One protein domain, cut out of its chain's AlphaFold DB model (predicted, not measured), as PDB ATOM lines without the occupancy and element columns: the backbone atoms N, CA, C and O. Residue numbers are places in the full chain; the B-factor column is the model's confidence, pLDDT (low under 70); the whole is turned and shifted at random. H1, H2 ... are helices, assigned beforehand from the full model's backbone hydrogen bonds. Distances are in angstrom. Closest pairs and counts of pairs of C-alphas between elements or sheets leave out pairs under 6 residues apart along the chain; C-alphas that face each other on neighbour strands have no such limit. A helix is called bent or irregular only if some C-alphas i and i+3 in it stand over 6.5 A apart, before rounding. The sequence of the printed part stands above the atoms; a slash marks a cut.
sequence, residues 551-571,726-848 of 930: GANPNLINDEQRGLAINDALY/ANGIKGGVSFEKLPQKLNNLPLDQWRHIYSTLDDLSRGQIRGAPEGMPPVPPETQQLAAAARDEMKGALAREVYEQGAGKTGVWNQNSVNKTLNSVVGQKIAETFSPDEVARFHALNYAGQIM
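What this domain is: This is residues 551 to 571 and 726 to 848 of the 930 residues of the protein "LYZ2 domain-containing protein" of Burkholderia cenocepacia (UniProt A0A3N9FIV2). One long helix, H4, runs along the length of the body as its core, and five shorter helices pack on it: H1 and H3 on the half nearer its first residue, H2 and H6 about its kink, and H5 folded back on its last turns. H7 packs on H5 and makes the far end of the body, while residues 767 to 773 and residues 726 to 732 stick out as free loops. The printed part has 144 residues with seven named helices, H1 to H7 in chain order, and no named strand, and its class is all helix. The whole is compact, with a radius of gyration of the C-alphas of 16.8 A, and only just elongated, spanning 57 by 38 by 27 A.

How they stand to each other: H4, residues 777 to 803, is the hub, touching five helices, and has a kink of 27 degrees near residue 794. H1, residues 559 to 571, touches residues 779 to 790 of H4 at a shallow tilt of 31 degrees, opposite ways; their closest C-alphas are those of Ile 566 and Ala 786, 4.3 A apart. H3, residues 747 to 760, forms a helical hairpin with H4 at 37 degrees, only just a steep tilt, and touches it with residues 754 to 760 alone; the closest C-alphas are those of Leu 757 and Ala 783, 5.0 A apart. H2, residues 735 to 743, is irregular, with C-alphas 736 and 739 7.3 A apart. It is about perpendicular to H4 at 75 degrees, and the closest C-alphas, of Pro 739 and Ala 793, are 5.9 A apart. H2 also touches H1, with the C-alphas of Glu 560 and Glu 736 closest at 3.8 A. H6, residues 821 to 829, touches H4 at a steep tilt of 46 degrees, with the C-alphas of Leu 794 and Val 822 closest at 6.1 A. H5, residues 811 to 818, forms a helical hairpin with H4, and the closest C-alphas, of Gly 802 and Val 814, are 5.4 A apart. H7, residues 832 to 847, touches H5 with residues 842 to 846 alone; the C-alphas of Gln 811 and Gly 845 are closest at 5.0 A. H4 and H7 are near each other, while H1 and H7 are apart. Every O i to N i+4 pair is within hydrogen-bond range in H3, H4, H5 and H6, against 7 of 9 in H1, 3 of 5 in H2 and 11 of 12 in H7.

Where its parts are: H4 measures 37.4 A from C-alpha 777 at (146.984, 153.236, 167.360) to C-alpha 803 at (160.373, 150.379, 132.577). H7 measures 22.5 A, H3 19.5 A and H1 17.5 A, and H1 begins with C-alpha 559 at (155.442, 141.810, 146.357).

The domain as a whole: The C-alphas farthest apart, of Gly 771 and Met 848, are 58.0 A apart. Residues 572 to 725 are not printed, and C-alphas 571 and 726 are 13.5 A apart across the cut. The link from H3 to H4 is long, residues 761 to 776. The mean pLDDT of the printed part is 90.8, and residues 726 to 731 are under 70.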
ATOM      1  N   GLY A 551     153.308 157.319 150.127       92.75
ATOM      2  CA  GLY A 551     153.472 156.911 151.531       92.75
ATOM      3  C   GLY A 551     153.841 155.430 151.712       92.75
ATOM      4  O   GLY A 551     154.101 154.994 152.830       92.75
ATOM      5  N   ALA A 552     153.889 154.658 150.623       93.19
ATOM      6  CA  ALA A 552     154.271 153.252 150.633       93.19
ATOM      7  C   ALA A 552     155.679 153.001 151.205       93.19
ATOM      8  O   ALA A 552     156.590 153.814 151.045       93.19
ATOM      9  N   ASN A 553     155.882 151.831 151.814       89.56
ATOM     10  CA  ASN A 553     157.125 151.508 152.503       89.56
ATOM     11  C   ASN A 553     158.255 151.187 151.490       89.56
ATOM     12  O   ASN A 553     158.172 150.191 150.754       89.56
ATOM     13  N   PRO A 554     159.342 151.985 151.443       85.12
ATOM     14  CA  PRO A 554     160.441 151.760 150.504       85.12
ATOM     15  C   PRO A 554     161.278 150.520 150.853       85.12
ATOM     16  O   PRO A 554     161.945 149.979 149.977       85.12
ATOM     17  N   ASN A 555     161.222 150.047 152.104       84.88
ATOM     18  CA  ASN A 555     162.042 148.938 152.598       84.88
ATOM     19  C   ASN A 555     161.462 147.553 152.270       84.88
ATOM     20  O   ASN A 555     162.156 146.554 152.448       84.88
ATOM     21  N   LEU A 556     160.210 147.465 151.805       84.00
ATOM     22  CA  LEU A 556     159.655 146.200 151.316       84.00
ATOM     23  C   LEU A 556     160.221 145.956 149.912       84.00
ATOM     24  O   LEU A 556     160.002 146.756 149.004       84.00
ATOM     25  N   ILE A 557     160.985 144.879 149.738       80.00
ATOM     26  CA  ILE A 557     161.799 144.636 148.534       80.00
ATOM     27  C   ILE A 557     161.098 143.782 147.471       80.00
ATOM     28  O   ILE A 557     161.580 143.697 146.344       80.00
ATOM     29  N   ASN A 558     159.973 143.143 147.804       83.75
ATOM     30  CA  ASN A 558     159.220 142.279 146.896       83.75
ATOM     31  C   ASN A 558     157.705 142.320 147.177       83.75
ATOM     32  O   ASN A 558     157.261 142.807 148.220       83.75
ATOM     33  N   ASP A 559     156.907 141.795 146.245       87.38
ATOM     34  CA  ASP A 559     155.442 141.810 146.357       87.38
ATOM     35  C   ASP A 559     154.899 140.870 147.435       87.38
ATOM     36  O   ASP A 559     153.800 141.092 147.932       87.38
ATOM     37  N   GLU A 560     155.665 139.859 147.855       86.31
ATOM     38  CA  GLU A 560     155.302 139.011 148.992       86.31
ATOM     39  C   GLU A 560     155.277 139.820 150.294       86.31
ATOM     40  O   GLU A 560     154.281 139.800 151.011       86.31
ATOM     41  N   GLN A 561     156.313 140.619 150.557       86.94
ATOM     42  CA  GLN A 561     156.373 141.513 151.715       86.94
ATOM     43  C   GLN A 561     155.307 142.614 151.659       86.94
ATOM     44  O   GLN A 561     154.698 142.928 152.681       86.94
ATOM     45  N   ARG A 562     155.037 143.186 150.475       91.31
ATOM     46  CA  ARG A 562     153.956 144.177 150.304       91.31
ATOM     47  C   ARG A 562     152.579 143.553 150.503       91.31
ATOM     48  O   ARG A 562     151.736 144.129 151.180       91.31
ATOM     49  N   GLY A 563     152.355 142.367 149.946       91.56
ATOM     50  CA  GLY A 563     151.120 141.613 150.117       91.56
ATOM     51  C   GLY A 563     150.899 141.149 151.553       91.56
ATOM     52  O   GLY A 563     149.757 141.128 152.002       91.56
ATOM     53  N   LEU A 564     151.964 140.824 152.289       89.25
ATOM     54  CA  LEU A 564     151.899 140.543 153.721       89.25
ATOM     55  C   LEU A 564     151.471 141.799 154.490       89.25
ATOM     56  O   LEU A 564     150.418 141.781 155.114       89.25
ATOM     57  N   ALA A 565     152.175 142.925 154.319       91.12
ATOM     58  CA  ALA A 565     151.836 144.193 154.978       91.12
ATOM     59  C   ALA A 565     150.396 144.673 154.686       91.12
ATOM     60  O   ALA A 565     149.715 145.189 155.572       91.12
ATOM     61  N   ILE A 566     149.903 144.472 153.458       95.00
ATOM     62  CA  ILE A 566     148.512 144.774 153.087       95.00
ATOM     63  C   ILE A 566     147.520 143.798 153.751       95.00
ATOM     64  O   ILE A 566     146.425 144.206 154.137       95.00
ATOM     65  N   ASN A 567     147.871 142.515 153.896       92.81
ATOM     66  CA  ASN A 567     147.018 141.516 154.545       92.81
ATOM     67  C   ASN A 567     146.955 141.691 156.066       92.81
ATOM     68  O   ASN A 567     145.893 141.497 156.662       92.81
ATOM     69  N   ASP A 568     148.073 142.080 156.675       90.69
ATOM     70  CA  ASP A 568     148.223 142.176 158.122       90.69
ATOM     71  C   ASP A 568     147.322 143.252 158.733       90.69
ATOM     72  O   ASP A 568     146.829 143.060 159.834       90.69
ATOM     73  N   ALA A 569     146.961 144.304 157.992       94.38
ATOM     74  CA  ALA A 569     145.958 145.273 158.443       94.38
ATOM     75  C   ALA A 569     144.560 144.665 158.693       94.38
ATOM     76  O   ALA A 569     143.794 145.197 159.501       94.38
ATOM     77  N   LEU A 570     144.215 143.556 158.025       92.94
ATOM     78  CA  LEU A 570     142.909 142.899 158.162       92.94
ATOM     79  C   LEU A 570     142.953 141.590 158.958       92.94
ATOM     80  O   LEU A 570     142.002 141.341 159.692       92.94
ATOM     81  N   TYR A 571     144.023 140.793 158.848       90.31
ATOM     82  CA  TYR A 571     144.121 139.457 159.468       90.31
ATOM     83  C   TYR A 571     145.415 139.191 160.260       90.31
ATOM     84  O   TYR A 571     145.547 138.117 160.834       90.31
ATOM     85  N   ALA A 726     146.906 127.271 160.761       34.84
ATOM     86  CA  ALA A 726     147.977 126.713 161.593       34.84
ATOM     87  C   ALA A 726     149.021 125.873 160.814       34.84
ATOM     88  O   ALA A 726     150.043 125.494 161.385       34.84
ATOM     89  N   ASN A 727     148.785 125.591 159.527       30.53
ATOM     90  CA  ASN A 727     149.680 124.871 158.621       30.53
ATOM     91  C   ASN A 727     150.394 125.807 157.620       30.53
ATOM     92  O   ASN A 727     151.170 125.331 156.790       30.53
ATOM     93  N   GLY A 728     150.142 127.120 157.668       42.97
ATOM     94  CA  GLY A 728     150.677 128.099 156.719       42.97
ATOM     95  C   GLY A 728     149.895 128.212 155.404       42.97
ATOM     96  O   GLY A 728     150.355 128.884 154.480       42.97
ATOM     97  N   ILE A 729     148.729 127.569 155.285       41.84
ATOM     98  CA  ILE A 729     147.863 127.664 154.107       41.84
ATOM     99  C   ILE A 729     146.919 128.853 154.289       41.84
ATOM    100  O   ILE A 729     146.144 128.942 155.239       41.84
ATOM    101  N   LYS A 730     146.996 129.795 153.349       58.38
ATOM    102  CA  LYS A 730     146.241 131.044 153.397       58.38
ATOM    103  C   LYS A 730     144.828 130.896 152.824       58.38
ATOM    104  O   LYS A 730     144.652 130.396 151.712       58.38
ATOM    105  N   GLY A 731     143.839 131.458 153.518       61.03
ATOM    106  CA  GLY A 731     142.549 131.796 152.915       61.03
ATOM    107  C   GLY A 731     142.689 132.977 151.942       61.03
ATOM    108  O   GLY A 731     143.168 134.042 152.319       61.03
ATOM    109  N   GLY A 732     142.284 132.812 150.681       74.69
ATOM    110  CA  GLY A 732     142.332 133.884 149.674       74.69
ATOM    111  C   GLY A 732     143.562 133.830 148.759       74.69
ATOM    112  O   GLY A 732     143.968 132.758 148.313       74.69
ATOM    113  N   VAL A 733     144.118 134.991 148.394       85.12
ATOM    114  CA  VAL A 733     145.200 135.099 147.395       85.12
ATOM    115  C   VAL A 733     146.575 135.160 148.068       85.12
ATOM    116  O   VAL A 733     146.745 135.858 149.071       85.12
ATOM    117  N   SER A 734     147.563 134.448 147.505       86.31
ATOM    118  CA  SER A 734     148.952 134.449 147.992       86.31
ATOM    119  C   SER A 734     149.522 135.866 148.074       86.31
ATOM    120  O   SER A 734     149.200 136.709 147.236       86.31
ATOM    121  N   PHE A 735     150.374 136.135 149.068       85.19
ATOM    122  CA  PHE A 735     150.881 137.487 149.332       85.19
ATOM    123  C   PHE A 735     151.555 138.108 148.096       85.19
ATOM    124  O   PHE A 735     151.152 139.189 147.687       85.19
ATOM    125  N   GLU A 736     152.439 137.371 147.412       87.50
ATOM    126  CA  GLU A 736     153.073 137.775 146.139       87.50
ATOM    127  C   GLU A 736     152.066 138.276 145.082       87.50
ATOM    128  O   GLU A 736     152.336 139.219 144.347       87.50
ATOM    129  N   LYS A 737     150.871 137.677 145.008       91.25
ATOM    130  CA  LYS A 737     149.841 138.029 144.016       91.25
ATOM    131  C   LYS A 737     148.832 139.053 144.537       91.25
ATOM    132  O   LYS A 737     147.976 139.495 143.767       91.25
ATOM    133  N   LEU A 738     148.890 139.432 145.815       91.62
ATOM    134  CA  LEU A 738     147.898 140.303 146.443       91.62
ATOM    135  C   LEU A 738     147.902 141.731 145.862       91.62
ATOM    136  O   LEU A 738     146.814 142.186 145.494       91.62
ATOM    137  N   PRO A 739     149.052 142.422 145.675       94.12
ATOM    138  CA  PRO A 739     149.069 143.758 145.070       94.12
ATOM    139  C   PRO A 739     148.475 143.751 143.653       94.12
ATOM    140  O   PRO A 739     147.541 144.498 143.353       94.12
ATOM    141  N   GLN A 740     148.920 142.815 142.806       94.06
ATOM    142  CA  GLN A 740     148.401 142.659 141.445       94.06
ATOM    143  C   GLN A 740     146.902 142.313 141.433       94.06
ATOM    144  O   GLN A 740     146.151 142.819 140.591       94.06
ATOM    145  N   LYS A 741     146.427 141.477 142.367       94.44
ATOM    146  CA  LYS A 741     145.000 141.152 142.487       94.44
ATOM    147  C   LYS A 741     144.175 142.396 142.798       94.44
ATOM    148  O   LYS A 741     143.149 142.592 142.150       94.44
ATOM    149  N   LEU A 742     144.623 143.224 143.743       94.56
ATOM    150  CA  LEU A 742     143.962 144.472 144.134       94.56
ATOM    151  C   LEU A 742     143.907 145.465 142.964       94.56
ATOM    152  O   LEU A 742     142.831 145.992 142.662       94.56
ATOM    153  N   ASN A 743     145.009 145.652 142.234       95.31
ATOM    154  CA  ASN A 743     145.036 146.501 141.038       95.31
ATOM    155  C   ASN A 743     144.018 146.049 139.976       95.31
ATOM    156  O   ASN A 743     143.337 146.888 139.385       95.31
ATOM    157  N   ASN A 744     143.808 144.737 139.823       93.81
ATOM    158  CA  ASN A 744     142.853 144.153 138.873       93.81
ATOM    159  C   ASN A 744     141.405 144.000 139.393       93.81
ATOM    160  O   ASN A 744     140.535 143.560 138.640       93.81
ATOM    161  N   LEU A 745     141.101 144.347 140.652       92.56
ATOM    162  CA  LEU A 745     139.714 144.337 141.142       92.56
ATOM    163  C   LEU A 745     138.845 145.389 140.423       92.56
ATOM    164  O   LEU A 745     139.349 146.481 140.138       92.56
ATOM    165  N   PRO A 746     137.536 145.129 140.223       92.88
ATOM    166  CA  PRO A 746     136.567 146.158 139.848       92.88
ATOM    167  C   PRO A 746     136.639 147.367 140.786       92.88
ATOM    168  O   PRO A 746     136.852 147.202 141.992       92.88
ATOM    169  N   LEU A 747     136.435 148.569 140.238       91.31
ATOM    170  CA  LEU A 747     136.623 149.833 140.958       91.31
ATOM    171  C   LEU A 747     135.849 149.871 142.284       91.31
ATOM    172  O   LEU A 747     136.446 150.175 143.310       91.31
ATOM    173  N   ASP A 748     134.576 149.467 142.300       91.25
ATOM    174  CA  ASP A 748     133.743 149.500 143.512       91.25
ATOM    175  C   ASP A 748     134.232 148.547 144.619       91.25
ATOM    176  O   ASP A 748     134.188 148.890 145.799       91.25
ATOM    177  N   GLN A 749     134.740 147.363 144.251       92.12
ATOM    178  CA  GLN A 749     135.282 146.393 145.214       92.12
ATOM    179  C   GLN A 749     136.590 146.902 145.821       92.12
ATOM    180  O   GLN A 749     136.794 146.816 147.031       92.12
ATOM    181  N   TRP A 750     137.457 147.477 144.985       93.81
ATOM    182  CA  TRP A 750     138.698 148.095 145.437       93.81
ATOM    183  C   TRP A 750     138.435 149.337 146.298       93.81
ATOM    184  O   TRP A 750     139.033 149.467 147.361       93.81
ATOM    185  N   ARG A 751     137.486 150.199 145.901       93.31
ATOM    186  CA  ARG A 751     137.048 151.382 146.662       93.31
ATOM    187  C   ARG A 751     136.517 150.989 148.035       93.31
ATOM    188  O   ARG A 751     136.843 151.651 149.016       93.31
ATOM    189  N   HIS A 752     135.734 149.909 148.126       91.44
ATOM    190  CA  HIS A 752     135.273 149.385 149.411       91.44
ATOM    191  C   HIS A 752     136.465 149.084 150.328       91.44
ATOM    192  O   HIS A 752     136.573 149.712 151.375       91.44
ATOM    193  N   ILE A 753     137.402 148.235 149.887       93.62
ATOM    194  CA  ILE A 753     138.616 147.867 150.639       93.62
ATOM    195  C   ILE A 753     139.431 149.110 151.030       93.62
ATOM    196  O   ILE A 753     139.729 149.308 152.206       93.62
ATOM    197  N   TYR A 754     139.750 149.968 150.056       95.31
ATOM    198  CA  TYR A 754     140.541 151.180 150.263       95.31
ATOM    199  C   TYR A 754     139.898 152.103 151.304       95.31
ATOM    200  O   TYR A 754     140.566 152.569 152.221       95.31
ATOM    201  N   SER A 755     138.587 152.328 151.202       93.88
ATOM    202  CA  SER A 755     137.863 153.201 152.127       93.88
ATOM    203  C   SER A 755     137.632 152.577 153.510       93.88
ATOM    204  O   SER A 755     137.535 153.316 154.482       93.88
ATOM    205  N   THR A 756     137.601 151.244 153.628       94.00
ATOM    206  CA  THR A 756     137.639 150.554 154.927       94.00
ATOM    207  C   THR A 756     138.982 150.784 155.622       94.00
ATOM    208  O   THR A 756     138.990 151.107 156.805       94.00
ATOM    209  N   LEU A 757     140.103 150.671 154.900       96.25
ATOM    210  CA  LEU A 757     141.439 150.933 155.447       96.25
ATOM    211  C   LEU A 757     141.667 152.423 155.749       96.25
ATOM    212  O   LEU A 757     142.268 152.755 156.765       96.25
ATOM    213  N   ASP A 758     141.158 153.330 154.912       96.19
ATOM    214  CA  ASP A 758     141.278 154.774 155.137       96.19
ATOM    215  C   ASP A 758     140.473 155.246 156.359       96.19
ATOM    216  O   ASP A 758     141.014 155.969 157.195       96.19
ATOM    217  N   ASP A 759     139.228 154.785 156.523       96.12
ATOM    218  CA  ASP A 759     138.442 155.053 157.734       96.12
ATOM    219  C   ASP A 759     139.125 154.432 158.972       96.12
ATOM    220  O   ASP A 759     139.305 155.116 159.984       96.12
ATOM    221  N   LEU A 760     139.606 153.184 158.871       96.81
ATOM    222  CA  LEU A 760     140.299 152.495 159.966       96.81
ATOM    223  C   LEU A 760     141.590 153.214 160.382       96.81
ATOM    224  O   LEU A 760     141.870 153.316 161.573       96.81
ATOM    225  N   SER A 761     142.326 153.799 159.432       97.19
ATOM    226  CA  SER A 761     143.520 154.613 159.710       97.19
ATOM    227  C   SER A 761     143.236 155.904 160.492       97.19
ATOM    228  O   SER A 761     144.159 156.531 161.005       97.19
ATOM    229  N   ARG A 762     141.960 156.305 160.590       97.06
ATOM    230  CA  ARG A 762     141.466 157.433 161.400       97.06
ATOM    231  C   ARG A 762     140.754 156.966 162.676       97.06
ATOM    232  O   ARG A 762     140.053 157.753 163.308       97.06
ATOM    233  N   GLY A 763     140.868 155.679 163.012       95.94
ATOM    234  CA  GLY A 763     140.169 155.047 164.130       95.94
ATOM    235  C   GLY A 763     138.658 154.895 163.929       95.94
ATOM    236  O   GLY A 763     137.928 154.768 164.909       95.94
ATOM    237  N   GLN A 764     138.169 154.925 162.683       95.06
ATOM    238  CA  GLN A 764     136.746 154.820 162.348       95.06
ATOM    239  C   GLN A 764     136.428 153.474 161.690       95.06
ATOM    240  O   GLN A 764     137.171 152.983 160.846       95.06
ATOM    241  N   ILE A 765     135.287 152.879 162.038       94.00
ATOM    242  CA  ILE A 765     134.828 151.611 161.460       94.00
ATOM    243  C   ILE A 765     133.386 151.788 160.980       94.00
ATOM    244  O   ILE A 765     132.488 152.111 161.760       94.00
ATOM    245  N   ARG A 766     133.141 151.581 159.681       87.31
ATOM    246  CA  ARG A 766     131.792 151.708 159.107       87.31
ATOM    247  C   ARG A 766     130.865 150.632 159.652       87.31
ATOM    248  O   ARG A 766     131.165 149.448 159.549       87.31
ATOM    249  N   GLY A 767     129.716 151.056 160.171       85.44
ATOM    250  CA  GLY A 767     128.722 150.146 160.741       85.44
ATOM    251  C   GLY A 767     129.122 149.542 162.090       85.44
ATOM    252  O   GLY A 767     128.447 148.622 162.541       85.44
ATOM    253  N   ALA A 768     130.182 150.041 162.737       88.69
ATOM    254  CA  ALA A 768     130.453 149.705 164.129       88.69
ATOM    255  C   ALA A 768     129.303 150.199 165.032       88.69
ATOM    256  O   ALA A 768     128.853 151.337 164.859       88.69
ATOM    257  N   PRO A 769     128.819 149.377 165.980       89.88
ATOM    258  CA  PRO A 769     127.848 149.821 166.973       89.88
ATOM    259  C   PRO A 769     128.462 150.833 167.953       89.88
ATOM    260  O   PRO A 769     129.663 150.810 168.234       89.88
ATOM    261  N   GLU A 770     127.622 151.708 168.506       87.31
ATOM    262  CA  GLU A 770     128.015 152.593 169.607       87.31
ATOM    263  C   GLU A 770     128.404 151.770 170.847       87.31
ATOM    264  O   GLU A 770     127.811 150.731 171.120       87.31
ATOM    265  N   GLY A 771     129.409 152.231 171.598       86.19
ATOM    266  CA  GLY A 771     129.921 151.530 172.783       86.19
ATOM    267  C   GLY A 771     131.094 150.575 172.529       86.19
ATOM    268  O   GLY A 771     131.616 150.006 173.484       86.19
ATOM    269  N   MET A 772     131.560 150.413 171.283       90.31
ATOM    270  CA  MET A 772     132.856 149.764 171.039       90.31
ATOM    271  C   MET A 772     134.013 150.540 171.704       90.31
ATOM    272  O   MET A 772     133.968 151.774 171.751       90.31
ATOM    273  N   PRO A 773     135.084 149.850 172.151       91.00
ATOM    274  CA  PRO A 773     136.358 150.488 172.482       91.00
ATOM    275  C   PRO A 773     136.890 151.360 171.326       91.00
ATOM    276  O   PRO A 773     136.515 151.153 170.172       91.00
ATOM    277  N   PRO A 774     137.784 152.331 171.584       93.88
ATOM    278  CA  PRO A 774     138.488 153.022 170.509       93.88
ATOM    279  C   PRO A 774     139.450 152.067 169.782       93.88
ATOM    280  O   PRO A 774     140.063 151.196 170.400       93.88
ATOM    281  N   VAL A 775     139.623 152.260 168.472       95.56
ATOM    282  CA  VAL A 775     140.585 151.489 167.667       95.56
ATOM    283  C   VAL A 775     142.023 151.784 168.140       95.56
ATOM    284  O   VAL A 775     142.397 152.961 168.172       95.56
ATOM    285  N   PRO A 776     142.853 150.770 168.457       95.94
ATOM    286  CA  PRO A 776     144.237 150.965 168.891       95.94
ATOM    287  C   PRO A 776     145.101 151.707 167.853       95.94
ATOM    288  O   PRO A 776     144.919 151.488 166.650       95.94
ATOM    289  N   PRO A 777     146.060 152.557 168.272       96.38
ATOM    290  CA  PRO A 777     146.984 153.236 167.360       96.38
ATOM    291  C   PRO A 777     147.748 152.285 166.428       96.38
ATOM    292  O   PRO A 777     148.016 152.639 165.284       96.38
ATOM    293  N   GLU A 778     148.062 151.079 166.891       93.12
ATOM    294  CA  GLU A 778     148.755 150.029 166.143       93.12
ATOM    295  C   GLU A 778     147.910 149.576 164.940       93.12
ATOM    296  O   GLU A 778     148.371 149.610 163.799       93.12
ATOM    297  N   THR A 779     146.627 149.274 165.170       95.19
ATOM    298  CA  THR A 779     145.658 148.930 164.118       95.19
ATOM    299  C   THR A 779     145.466 150.083 163.125       95.19
ATOM    300  O   THR A 779     145.386 149.853 161.916       95.19
ATOM    301  N   GLN A 780     145.441 151.334 163.603       97.56
ATOM    302  CA  GLN A 780     145.359 152.521 162.739       97.56
ATOM    303  C   GLN A 780     146.605 152.668 161.845       97.56
ATOM    304  O   GLN A 780     146.482 152.977 160.658       97.56
ATOM    305  N   GLN A 781     147.802 152.411 162.386       95.81
ATOM    306  CA  GLN A 781     149.068 152.460 161.644       95.81
ATOM    307  C   GLN A 781     149.171 151.346 160.597       95.81
ATOM    308  O   GLN A 781     149.554 151.626 159.460       95.81
ATOM    309  N   LEU A 782     148.772 150.113 160.931       95.44
ATOM    310  CA  LEU A 782     148.695 149.010 159.966       95.44
ATOM    311  C   LEU A 782     147.737 149.349 158.815       95.44
ATOM    312  O   LEU A 782     148.080 149.171 157.645       95.44
ATOM    313  N   ALA A 783     146.565 149.909 159.126       97.25
ATOM    314  CA  ALA A 783     145.595 150.338 158.123       97.25
ATOM    315  C   ALA A 783     146.122 151.469 157.223       97.25
ATOM    316  O   ALA A 783     145.929 151.421 156.005       97.25
ATOM    317  N   ALA A 784     146.834 152.450 157.793       96.94
ATOM    318  CA  ALA A 784     147.509 153.503 157.035       96.94
ATOM    319  C   ALA A 784     148.563 152.920 156.077       96.94
ATOM    320  O   ALA A 784     148.523 153.199 154.881       96.94
ATOM    321  N   ALA A 785     149.447 152.052 156.579       95.75
ATOM    322  CA  ALA A 785     150.495 151.415 155.783       95.75
ATOM    323  C   ALA A 785     149.921 150.557 154.641       95.75
ATOM    324  O   ALA A 785     150.404 150.634 153.511       95.75
ATOM    325  N   ALA A 786     148.854 149.791 154.897       97.50
ATOM    326  CA  ALA A 786     148.171 148.997 153.877       97.50
ATOM    327  C   ALA A 786     147.473 149.868 152.816       97.50
ATOM    328  O   ALA A 786     147.587 149.585 151.622       97.50
ATOM    329  N   ARG A 787     146.796 150.955 153.219       97.38
ATOM    330  CA  ARG A 787     146.203 151.944 152.298       97.38
ATOM    331  C   ARG A 787     147.271 152.577 151.402       97.38
ATOM    332  O   ARG A 787     147.079 152.694 150.189       97.38
ATOM    333  N   ASP A 788     148.391 152.977 151.990       96.88
ATOM    334  CA  ASP A 788     149.450 153.684 151.277       96.88
ATOM    335  C   ASP A 788     150.232 152.728 150.359       96.88
ATOM    336  O   ASP A 788     150.568 153.100 149.236       96.88
ATOM    337  N   GLU A 789     150.385 151.451 150.728       97.62
ATOM    338  CA  GLU A 789     150.881 150.412 149.814       97.62
ATOM    339  C   GLU A 789     149.889 150.024 148.707       97.62
ATOM    340  O   GLU A 789     150.324 149.715 147.597       97.62
ATOM    341  N   MET A 790     148.571 150.113 148.926       97.38
ATOM    342  CA  MET A 790     147.591 149.988 147.836       97.38
ATOM    343  C   MET A 790     147.741 151.112 146.802       97.38
ATOM    344  O   MET A 790     147.641 150.848 145.604       97.38
ATOM    345  N   LYS A 791     148.032 152.351 147.227       97.81
ATOM    346  CA  LYS A 791     148.406 153.437 146.301       97.81
ATOM    347  C   LYS A 791     149.753 153.154 145.637       97.81
ATOM    348  O   LYS A 791     149.874 153.283 144.419       97.81
ATOM    349  N   GLY A 792     150.745 152.723 146.416       96.81
ATOM    350  CA  GLY A 792     152.068 152.335 145.928       96.81
ATOM    351  C   GLY A 792     151.996 151.282 144.822       96.81
ATOM    352  O   GLY A 792     152.683 151.412 143.814       96.81
ATOM    353  N   ALA A 793     151.127 150.279 144.958       97.31
ATOM    354  CA  ALA A 793     150.907 149.237 143.957       97.31
ATOM    355  C   ALA A 793     150.356 149.784 142.627       97.31
ATOM    356  O   ALA A 793     150.785 149.336 141.564       97.31
ATOM    357  N   LEU A 794     149.455 150.774 142.656       98.06
ATOM    358  CA  LEU A 794     148.952 151.428 141.438       98.06
ATOM    359  C   LEU A 794     150.063 152.220 140.730       98.06
ATOM    360  O   LEU A 794     150.228 152.109 139.516       98.06
ATOM    361  N   ALA A 795     150.855 152.983 141.491       97.56
ATOM    362  CA  ALA A 795     151.975 153.753 140.953       97.56
ATOM    363  C   ALA A 795     153.103 152.847 140.414       97.56
ATOM    364  O   ALA A 795     153.677 153.136 139.362       97.56
ATOM    365  N   ARG A 796     153.390 151.722 141.087       96.38
ATOM    366  CA  ARG A 796     154.381 150.730 140.635       96.38
ATOM    367  C   ARG A 796     153.979 150.069 139.334       96.38
ATOM    368  O   ARG A 796     154.825 149.965 138.459       96.38
ATOM    369  N   GLU A 797     152.705 149.721 139.151       97.00
ATOM    370  CA  GLU A 797     152.257 149.152 137.878       97.00
ATOM    371  C   GLU A 797     152.473 150.137 136.714       97.00
ATOM    372  O   GLU A 797     152.892 149.732 135.632       97.00
ATOM    373  N   VAL A 798     152.283 151.446 136.929       97.44
ATOM    374  CA  VAL A 798     152.626 152.473 135.924       97.44
ATOM    375  C   VAL A 798     154.137 152.509 135.653       97.44
ATOM    376  O   VAL A 798     154.546 152.519 134.489       97.44
ATOM    377  N   TYR A 799     154.970 152.482 136.699       96.50
ATOM    378  CA  TYR A 799     156.432 152.435 136.574       96.50
ATOM    379  C   TYR A 799     156.920 151.179 135.832       96.50
ATOM    380  O   TYR A 799     157.655 151.298 134.856       96.50
ATOM    381  N   GLU A 800     156.485 149.986 136.233       94.62
ATOM    382  CA  GLU A 800     156.879 148.696 135.652       94.62
ATOM    383  C   GLU A 800     156.482 148.587 134.178       94.62
ATOM    384  O   GLU A 800     157.264 148.129 133.342       94.62
ATOM    385  N   GLN A 801     155.285 149.062 133.830       96.00
ATOM    386  CA  GLN A 801     154.804 149.062 132.451       96.00
ATOM    387  C   GLN A 801     155.607 150.014 131.556       96.00
ATOM    388  O   GLN A 801     155.785 149.717 130.370       96.00
ATOM    389  N   GLY A 802     156.137 151.109 132.112       94.06
ATOM    390  CA  GLY A 802     157.069 152.013 131.434       94.06
ATOM    391  C   GLY A 802     158.504 151.486 131.365       94.06
ATOM    392  O   GLY A 802     159.115 151.533 130.298       94.06
ATOM    393  N   ALA A 803     159.018 150.920 132.457       90.38
ATOM    394  CA  ALA A 803     160.373 150.379 132.577       90.38
ATOM    395  C   ALA A 803     160.554 148.988 131.930       90.38
ATOM    396  O   ALA A 803     161.681 148.518 131.780       90.38
ATOM    397  N   GLY A 804     159.471 148.334 131.492       85.31
ATOM    398  CA  GLY A 804     159.474 146.986 130.900       85.31
ATOM    399  C   GLY A 804     160.251 146.810 129.582       85.31
ATOM    400  O   GLY A 804     160.216 145.728 128.994       85.31
ATOM    401  N   LYS A 805     160.948 147.843 129.092       87.50
ATOM    402  CA  LYS A 805     161.912 147.772 127.983       87.50
ATOM    403  C   LYS A 805     163.257 148.333 128.447       87.50
ATOM    404  O   LYS A 805     163.357 149.491 128.838       87.50
ATOM    405  N   THR A 806     164.316 147.531 128.350       79.25
ATOM    406  CA  THR A 806     165.661 147.922 128.798       79.25
ATOM    407  C   THR A 806     166.142 149.205 128.110       79.25
ATOM    408  O   THR A 806     166.343 149.225 126.897       79.25
ATOM    409  N   GLY A 807     166.352 150.265 128.896       79.56
ATOM    410  CA  GLY A 807     166.909 151.544 128.439       79.56
ATOM    411  C   GLY A 807     165.972 152.435 127.612       79.56
ATOM    412  O   GLY A 807     166.434 153.442 127.080       79.56
ATOM    413  N   VAL A 808     164.685 152.091 127.473       90.38
ATOM    414  CA  VAL A 808     163.706 152.869 126.692       90.38
ATOM    415  C   VAL A 808     162.362 152.875 127.410       90.38
ATOM    416  O   VAL A 808     161.791 151.818 127.658       90.38
ATOM    417  N   TRP A 809     161.809 154.057 127.673       93.81
ATOM    418  CA  TRP A 809     160.500 154.184 128.302       93.81
ATOM    419  C   TRP A 809     159.379 153.715 127.366       93.81
ATOM    420  O   TRP A 809     159.304 154.091 126.193       93.81
ATOM    421  N   ASN A 810     158.482 152.882 127.881       95.31
ATOM    422  CA  ASN A 810     157.420 152.242 127.116       95.31
ATOM    423  C   ASN A 810     156.081 152.989 127.249       95.31
ATOM    424  O   ASN A 810     155.120 152.505 127.853       95.31
ATOM    425  N   GLN A 811     156.015 154.165 126.626       93.75
ATOM    426  CA  GLN A 811     154.869 155.078 126.677       93.75
ATOM    427  C   GLN A 811     153.521 154.432 126.308       93.75
ATOM    428  O   GLN A 811     152.498 154.767 126.898       93.75
ATOM    429  N   ASN A 812     153.511 153.463 125.388       92.38
ATOM    430  CA  ASN A 812     152.279 152.788 124.964       92.38
ATOM    431  C   ASN A 812     151.688 151.885 126.058       92.38
ATOM    432  O   ASN A 812     150.468 151.817 126.200       92.38
ATOM    433  N   SER A 813     152.529 151.189 126.834       94.00
ATOM    434  CA  SER A 813     152.048 150.390 127.969       94.00
ATOM    435  C   SER A 813     151.592 151.288 129.115       94.00
ATOM    436  O   SER A 813     150.525 151.052 129.670       94.00
ATOM    437  N   VAL A 814     152.331 152.365 129.400       95.56
ATOM    438  CA  VAL A 814     151.959 153.383 130.401       95.56
ATOM    439  C   VAL A 814     150.592 153.989 130.092       95.56
ATOM    440  O   VAL A 814     149.702 153.952 130.938       95.56
ATOM    441  N   ASN A 815     150.382 154.468 128.861       94.06
ATOM    442  CA  ASN A 815     149.097 155.022 128.440       94.06
ATOM    443  C   ASN A 815     147.969 153.976 128.522       94.06
ATOM    444  O   ASN A 815     146.867 154.292 128.964       94.06
ATOM    445  N   LYS A 816     148.235 152.710 128.172       94.06
ATOM    446  CA  LYS A 816     147.252 151.625 128.323       94.06
ATOM    447  C   LYS A 816     146.870 151.386 129.791       94.06
ATOM    448  O   LYS A 816     145.685 151.238 130.078       94.06
ATOM    449  N   THR A 817     147.835 151.367 130.709       94.69
ATOM    450  CA  THR A 817     147.592 151.188 132.151       94.69
ATOM    451  C   THR A 817     146.834 152.375 132.743       94.69
ATOM    452  O   THR A 817     145.842 152.176 133.447       94.69
ATOM    453  N   LEU A 818     147.217 153.603 132.390       94.38
ATOM    454  CA  LEU A 818     146.541 154.828 132.828       94.38
ATOM    455  C   LEU A 818     145.121 154.989 132.254       94.38
ATOM    456  O   LEU A 818     144.289 155.643 132.867       94.38
ATOM    457  N   ASN A 819     144.783 154.348 131.133       92.81
ATOM    458  CA  ASN A 819     143.406 154.314 130.613       92.81
ATOM    459  C   ASN A 819     142.645 153.016 130.969       92.81
ATOM    460  O   ASN A 819     141.594 152.723 130.392       92.81
ATOM    461  N   SER A 820     143.169 152.242 131.927       92.69
ATOM    462  CA  SER A 820     142.531 151.054 132.511       92.69
ATOM    463  C   SER A 820     141.883 151.354 133.874       92.69
ATOM    464  O   SER A 820     141.876 152.492 134.345       92.69
ATOM    465  N   VAL A 821     141.386 150.316 134.559       92.62
ATOM    466  CA  VAL A 821     140.875 150.426 135.937       92.62
ATOM    467  C   VAL A 821     141.931 150.951 136.929       92.62
ATOM    468  O   VAL A 821     141.571 151.571 137.925       92.62
ATOM    469  N   VAL A 822     143.229 150.768 136.647       95.38
ATOM    470  CA  VAL A 822     144.333 151.324 137.454       95.38
ATOM    471  C   VAL A 822     144.307 152.852 137.426       95.38
ATOM    472  O   VAL A 822     144.327 153.483 138.477       95.38
ATOM    473  N   GLY A 823     144.169 153.457 136.243       93.88
ATOM    474  CA  GLY A 823     144.077 154.912 136.110       93.88
ATOM    475  C   GLY A 823     142.810 155.515 136.713       93.88
ATOM    476  O   GLY A 823     142.866 156.607 137.268       93.88
ATOM    477  N   GLN A 824     141.690 154.783 136.694       93.62
ATOM    478  CA  GLN A 824     140.465 155.193 137.397       93.62
ATOM    479  C   GLN A 824     140.689 155.263 138.915       93.62
ATOM    480  O   GLN A 824     140.304 156.240 139.549       93.62
ATOM    481  N   LYS A 825     141.378 154.267 139.492       95.25
ATOM    482  CA  LYS A 825     141.759 154.267 140.915       95.25
ATOM    483  C   LYS A 825     142.742 155.391 141.246       95.25
ATOM    484  O   LYS A 825     142.596 156.024 142.288       95.25
ATOM    485  N   ILE A 826     143.705 155.667 140.359       95.12
ATOM    486  CA  ILE A 826     144.642 156.794 140.506       95.12
ATOM    487  C   ILE A 826     143.871 158.121 140.549       95.12
ATOM    488  O   ILE A 826     144.006 158.864 141.518       95.12
ATOM    489  N   ALA A 827     143.013 158.380 139.560       92.25
ATOM    490  CA  ALA A 827     142.226 159.611 139.473       92.25
ATOM    491  C   ALA A 827     141.269 159.822 140.664       92.25
ATOM    492  O   ALA A 827     140.963 160.961 140.999       92.25
ATOM    493  N   GLU A 828     140.804 158.745 141.309       90.19
ATOM    494  CA  GLU A 828     139.904 158.826 142.468       90.19
ATOM    495  C   GLU A 828     140.634 158.994 143.820       90.19
ATOM    496  O   GLU A 828     140.059 159.553 144.751       90.19
ATOM    497  N   THR A 829     141.876 158.508 143.965       91.38
ATOM    498  CA  THR A 829     142.539 158.387 145.290       91.38
ATOM    499  C   THR A 829     143.838 159.162 145.479       91.38
ATOM    500  O   THR A 829     144.338 159.257 146.603       91.38
ATOM    501  N   PHE A 830     144.394 159.728 144.412       94.44
ATOM    502  CA  PHE A 830     145.575 160.582 144.486       94.44
ATOM    503  C   PHE A 830     145.144 162.054 144.583       94.44
ATOM    504  O   PHE A 830     144.023 162.412 144.223       94.44
ATOM    505  N   SER A 831     146.010 162.924 145.112       93.81
ATOM    506  CA  SER A 831     145.719 164.363 145.136       93.81
ATOM    507  C   SER A 831     145.655 164.918 143.704       93.81
ATOM    508  O   SER A 831     146.329 164.375 142.825       93.81
ATOM    509  N   PRO A 832     144.912 166.014 143.446       93.00
ATOM    510  CA  PRO A 832     144.842 166.619 142.114       93.00
ATOM    511  C   PRO A 832     146.223 166.909 141.505       93.00
ATOM    512  O   PRO A 832     146.451 166.591 140.342       93.00
ATOM    513  N   ASP A 833     147.165 167.405 142.313       93.00
ATOM    514  CA  ASP A 833     148.551 167.663 141.900       93.00
ATOM    515  C   ASP A 833     149.288 166.386 141.462       93.00
ATOM    516  O   ASP A 833     150.091 166.407 140.532       93.00
ATOM    517  N   GLU A 834     149.024 165.257 142.118       95.50
ATOM    518  CA  GLU A 834     149.676 163.983 141.818       95.50
ATOM    519  C   GLU A 834     149.020 163.284 140.615       95.50
ATOM    520  O   GLU A 834     149.718 162.683 139.799       95.50
ATOM    521  N   VAL A 835     147.708 163.461 140.409       95.75
ATOM    522  CA  VAL A 835     147.037 163.091 139.149       95.75
ATOM    523  C   VAL A 835     147.590 163.921 137.984       95.75
ATOM    524  O   VAL A 835     147.952 163.352 136.952       95.75
ATOM    525  N   ALA A 836     147.762 165.236 138.158       94.38
ATOM    526  CA  ALA A 836     148.401 166.113 137.175       94.38
ATOM    527  C   ALA A 836     149.838 165.660 136.834       94.38
ATOM    528  O   ALA A 836     150.221 165.652 135.663       94.38
ATOM    529  N   ARG A 837     150.601 165.166 137.816       96.06
ATOM    530  CA  ARG A 837     151.926 164.557 137.597       96.06
ATOM    531  C   ARG A 837     151.860 163.238 136.810       96.06
ATOM    532  O   ARG A 837     152.721 162.980 135.970       96.06
ATOM    533  N   PHE A 838     150.820 162.415 136.980       97.12
ATOM    534  CA  PHE A 838     150.586 161.271 136.081       97.12
ATOM    535  C   PHE A 838     150.244 161.710 134.646       97.12
ATOM    536  O   PHE A 838     150.674 161.048 133.697       97.12
ATOM    537  N   HIS A 839     149.543 162.837 134.455       95.56
ATOM    538  CA  HIS A 839     149.378 163.433 133.124       95.56
ATOM    539  C   HIS A 839     150.728 163.870 132.547       95.56
ATOM    540  O   HIS A 839     151.045 163.469 131.426       95.56
ATOM    541  N   ALA A 840     151.547 164.606 133.306       95.81
ATOM    542  CA  ALA A 840     152.884 165.026 132.885       95.81
ATOM    543  C   ALA A 840     153.741 163.828 132.438       95.81
ATOM    544  O   ALA A 840     154.248 163.835 131.317       95.81
ATOM    545  N   LEU A 841     153.806 162.746 133.227       97.38
ATOM    546  CA  LEU A 841     154.496 161.497 132.861       97.38
ATOM    547  C   LEU A 841     153.963 160.874 131.557       97.38
ATOM    548  O   LEU A 841     154.741 160.457 130.691       97.38
ATOM    549  N   ASN A 842     152.638 160.806 131.408       96.00
ATOM    550  CA  ASN A 842     151.984 160.255 130.222       96.00
ATOM    551  C   ASN A 842     152.306 161.064 128.956       96.00
ATOM    552  O   ASN A 842     152.605 160.470 127.920       96.00
ATOM    553  N   TYR A 843     152.278 162.395 129.026       95.44
ATOM    554  CA  TYR A 843     152.642 163.263 127.905       95.44
ATOM    555  C   TYR A 843     154.145 163.228 127.617       95.44
ATOM    556  O   TYR A 843     154.546 163.028 126.470       95.44
ATOM    557  N   ALA A 844     154.976 163.345 128.654       95.56
ATOM    558  CA  ALA A 844     156.431 163.310 128.575       95.56
ATOM    559  C   ALA A 844     156.939 162.061 127.842       95.56
ATOM    560  O   ALA A 844     157.749 162.179 126.926       95.56
ATOM    561  N   GLY A 845     156.410 160.874 128.162       94.62
ATOM    562  CA  GLY A 845     156.801 159.629 127.488       94.62
ATOM    563  C   GLY A 845     156.461 159.587 125.991       94.62
ATOM    564  O   GLY A 845     157.076 158.838 125.232       94.62
ATOM    565  N   GLN A 846     155.494 160.393 125.551       92.88
ATOM    566  CA  GLN A 846     155.061 160.478 124.155       92.88
ATOM    567  C   GLN A 846     155.814 161.564 123.379       92.88
ATOM    568  O   GLN A 846     156.110 161.363 122.201       92.88
ATOM    569  N   ILE A 847     156.182 162.674 124.032       93.25
ATOM    570  CA  ILE A 847     156.980 163.746 123.413       93.25
ATOM    571  C   ILE A 847     158.498 163.511 123.492       93.25
ATOM    572  O   ILE A 847     159.215 164.029 122.641       93.25
ATOM    573  N   MET A 848     158.979 162.683 124.432       93.06
ATOM    574  CA  MET A 848     160.377 162.231 124.571       93.06
ATOM    575  C   MET A 848     160.559 160.731 124.244       93.06
ATOM    576  O   MET A 848     160.985 159.946 125.098       93.06
TER     577      MET A 848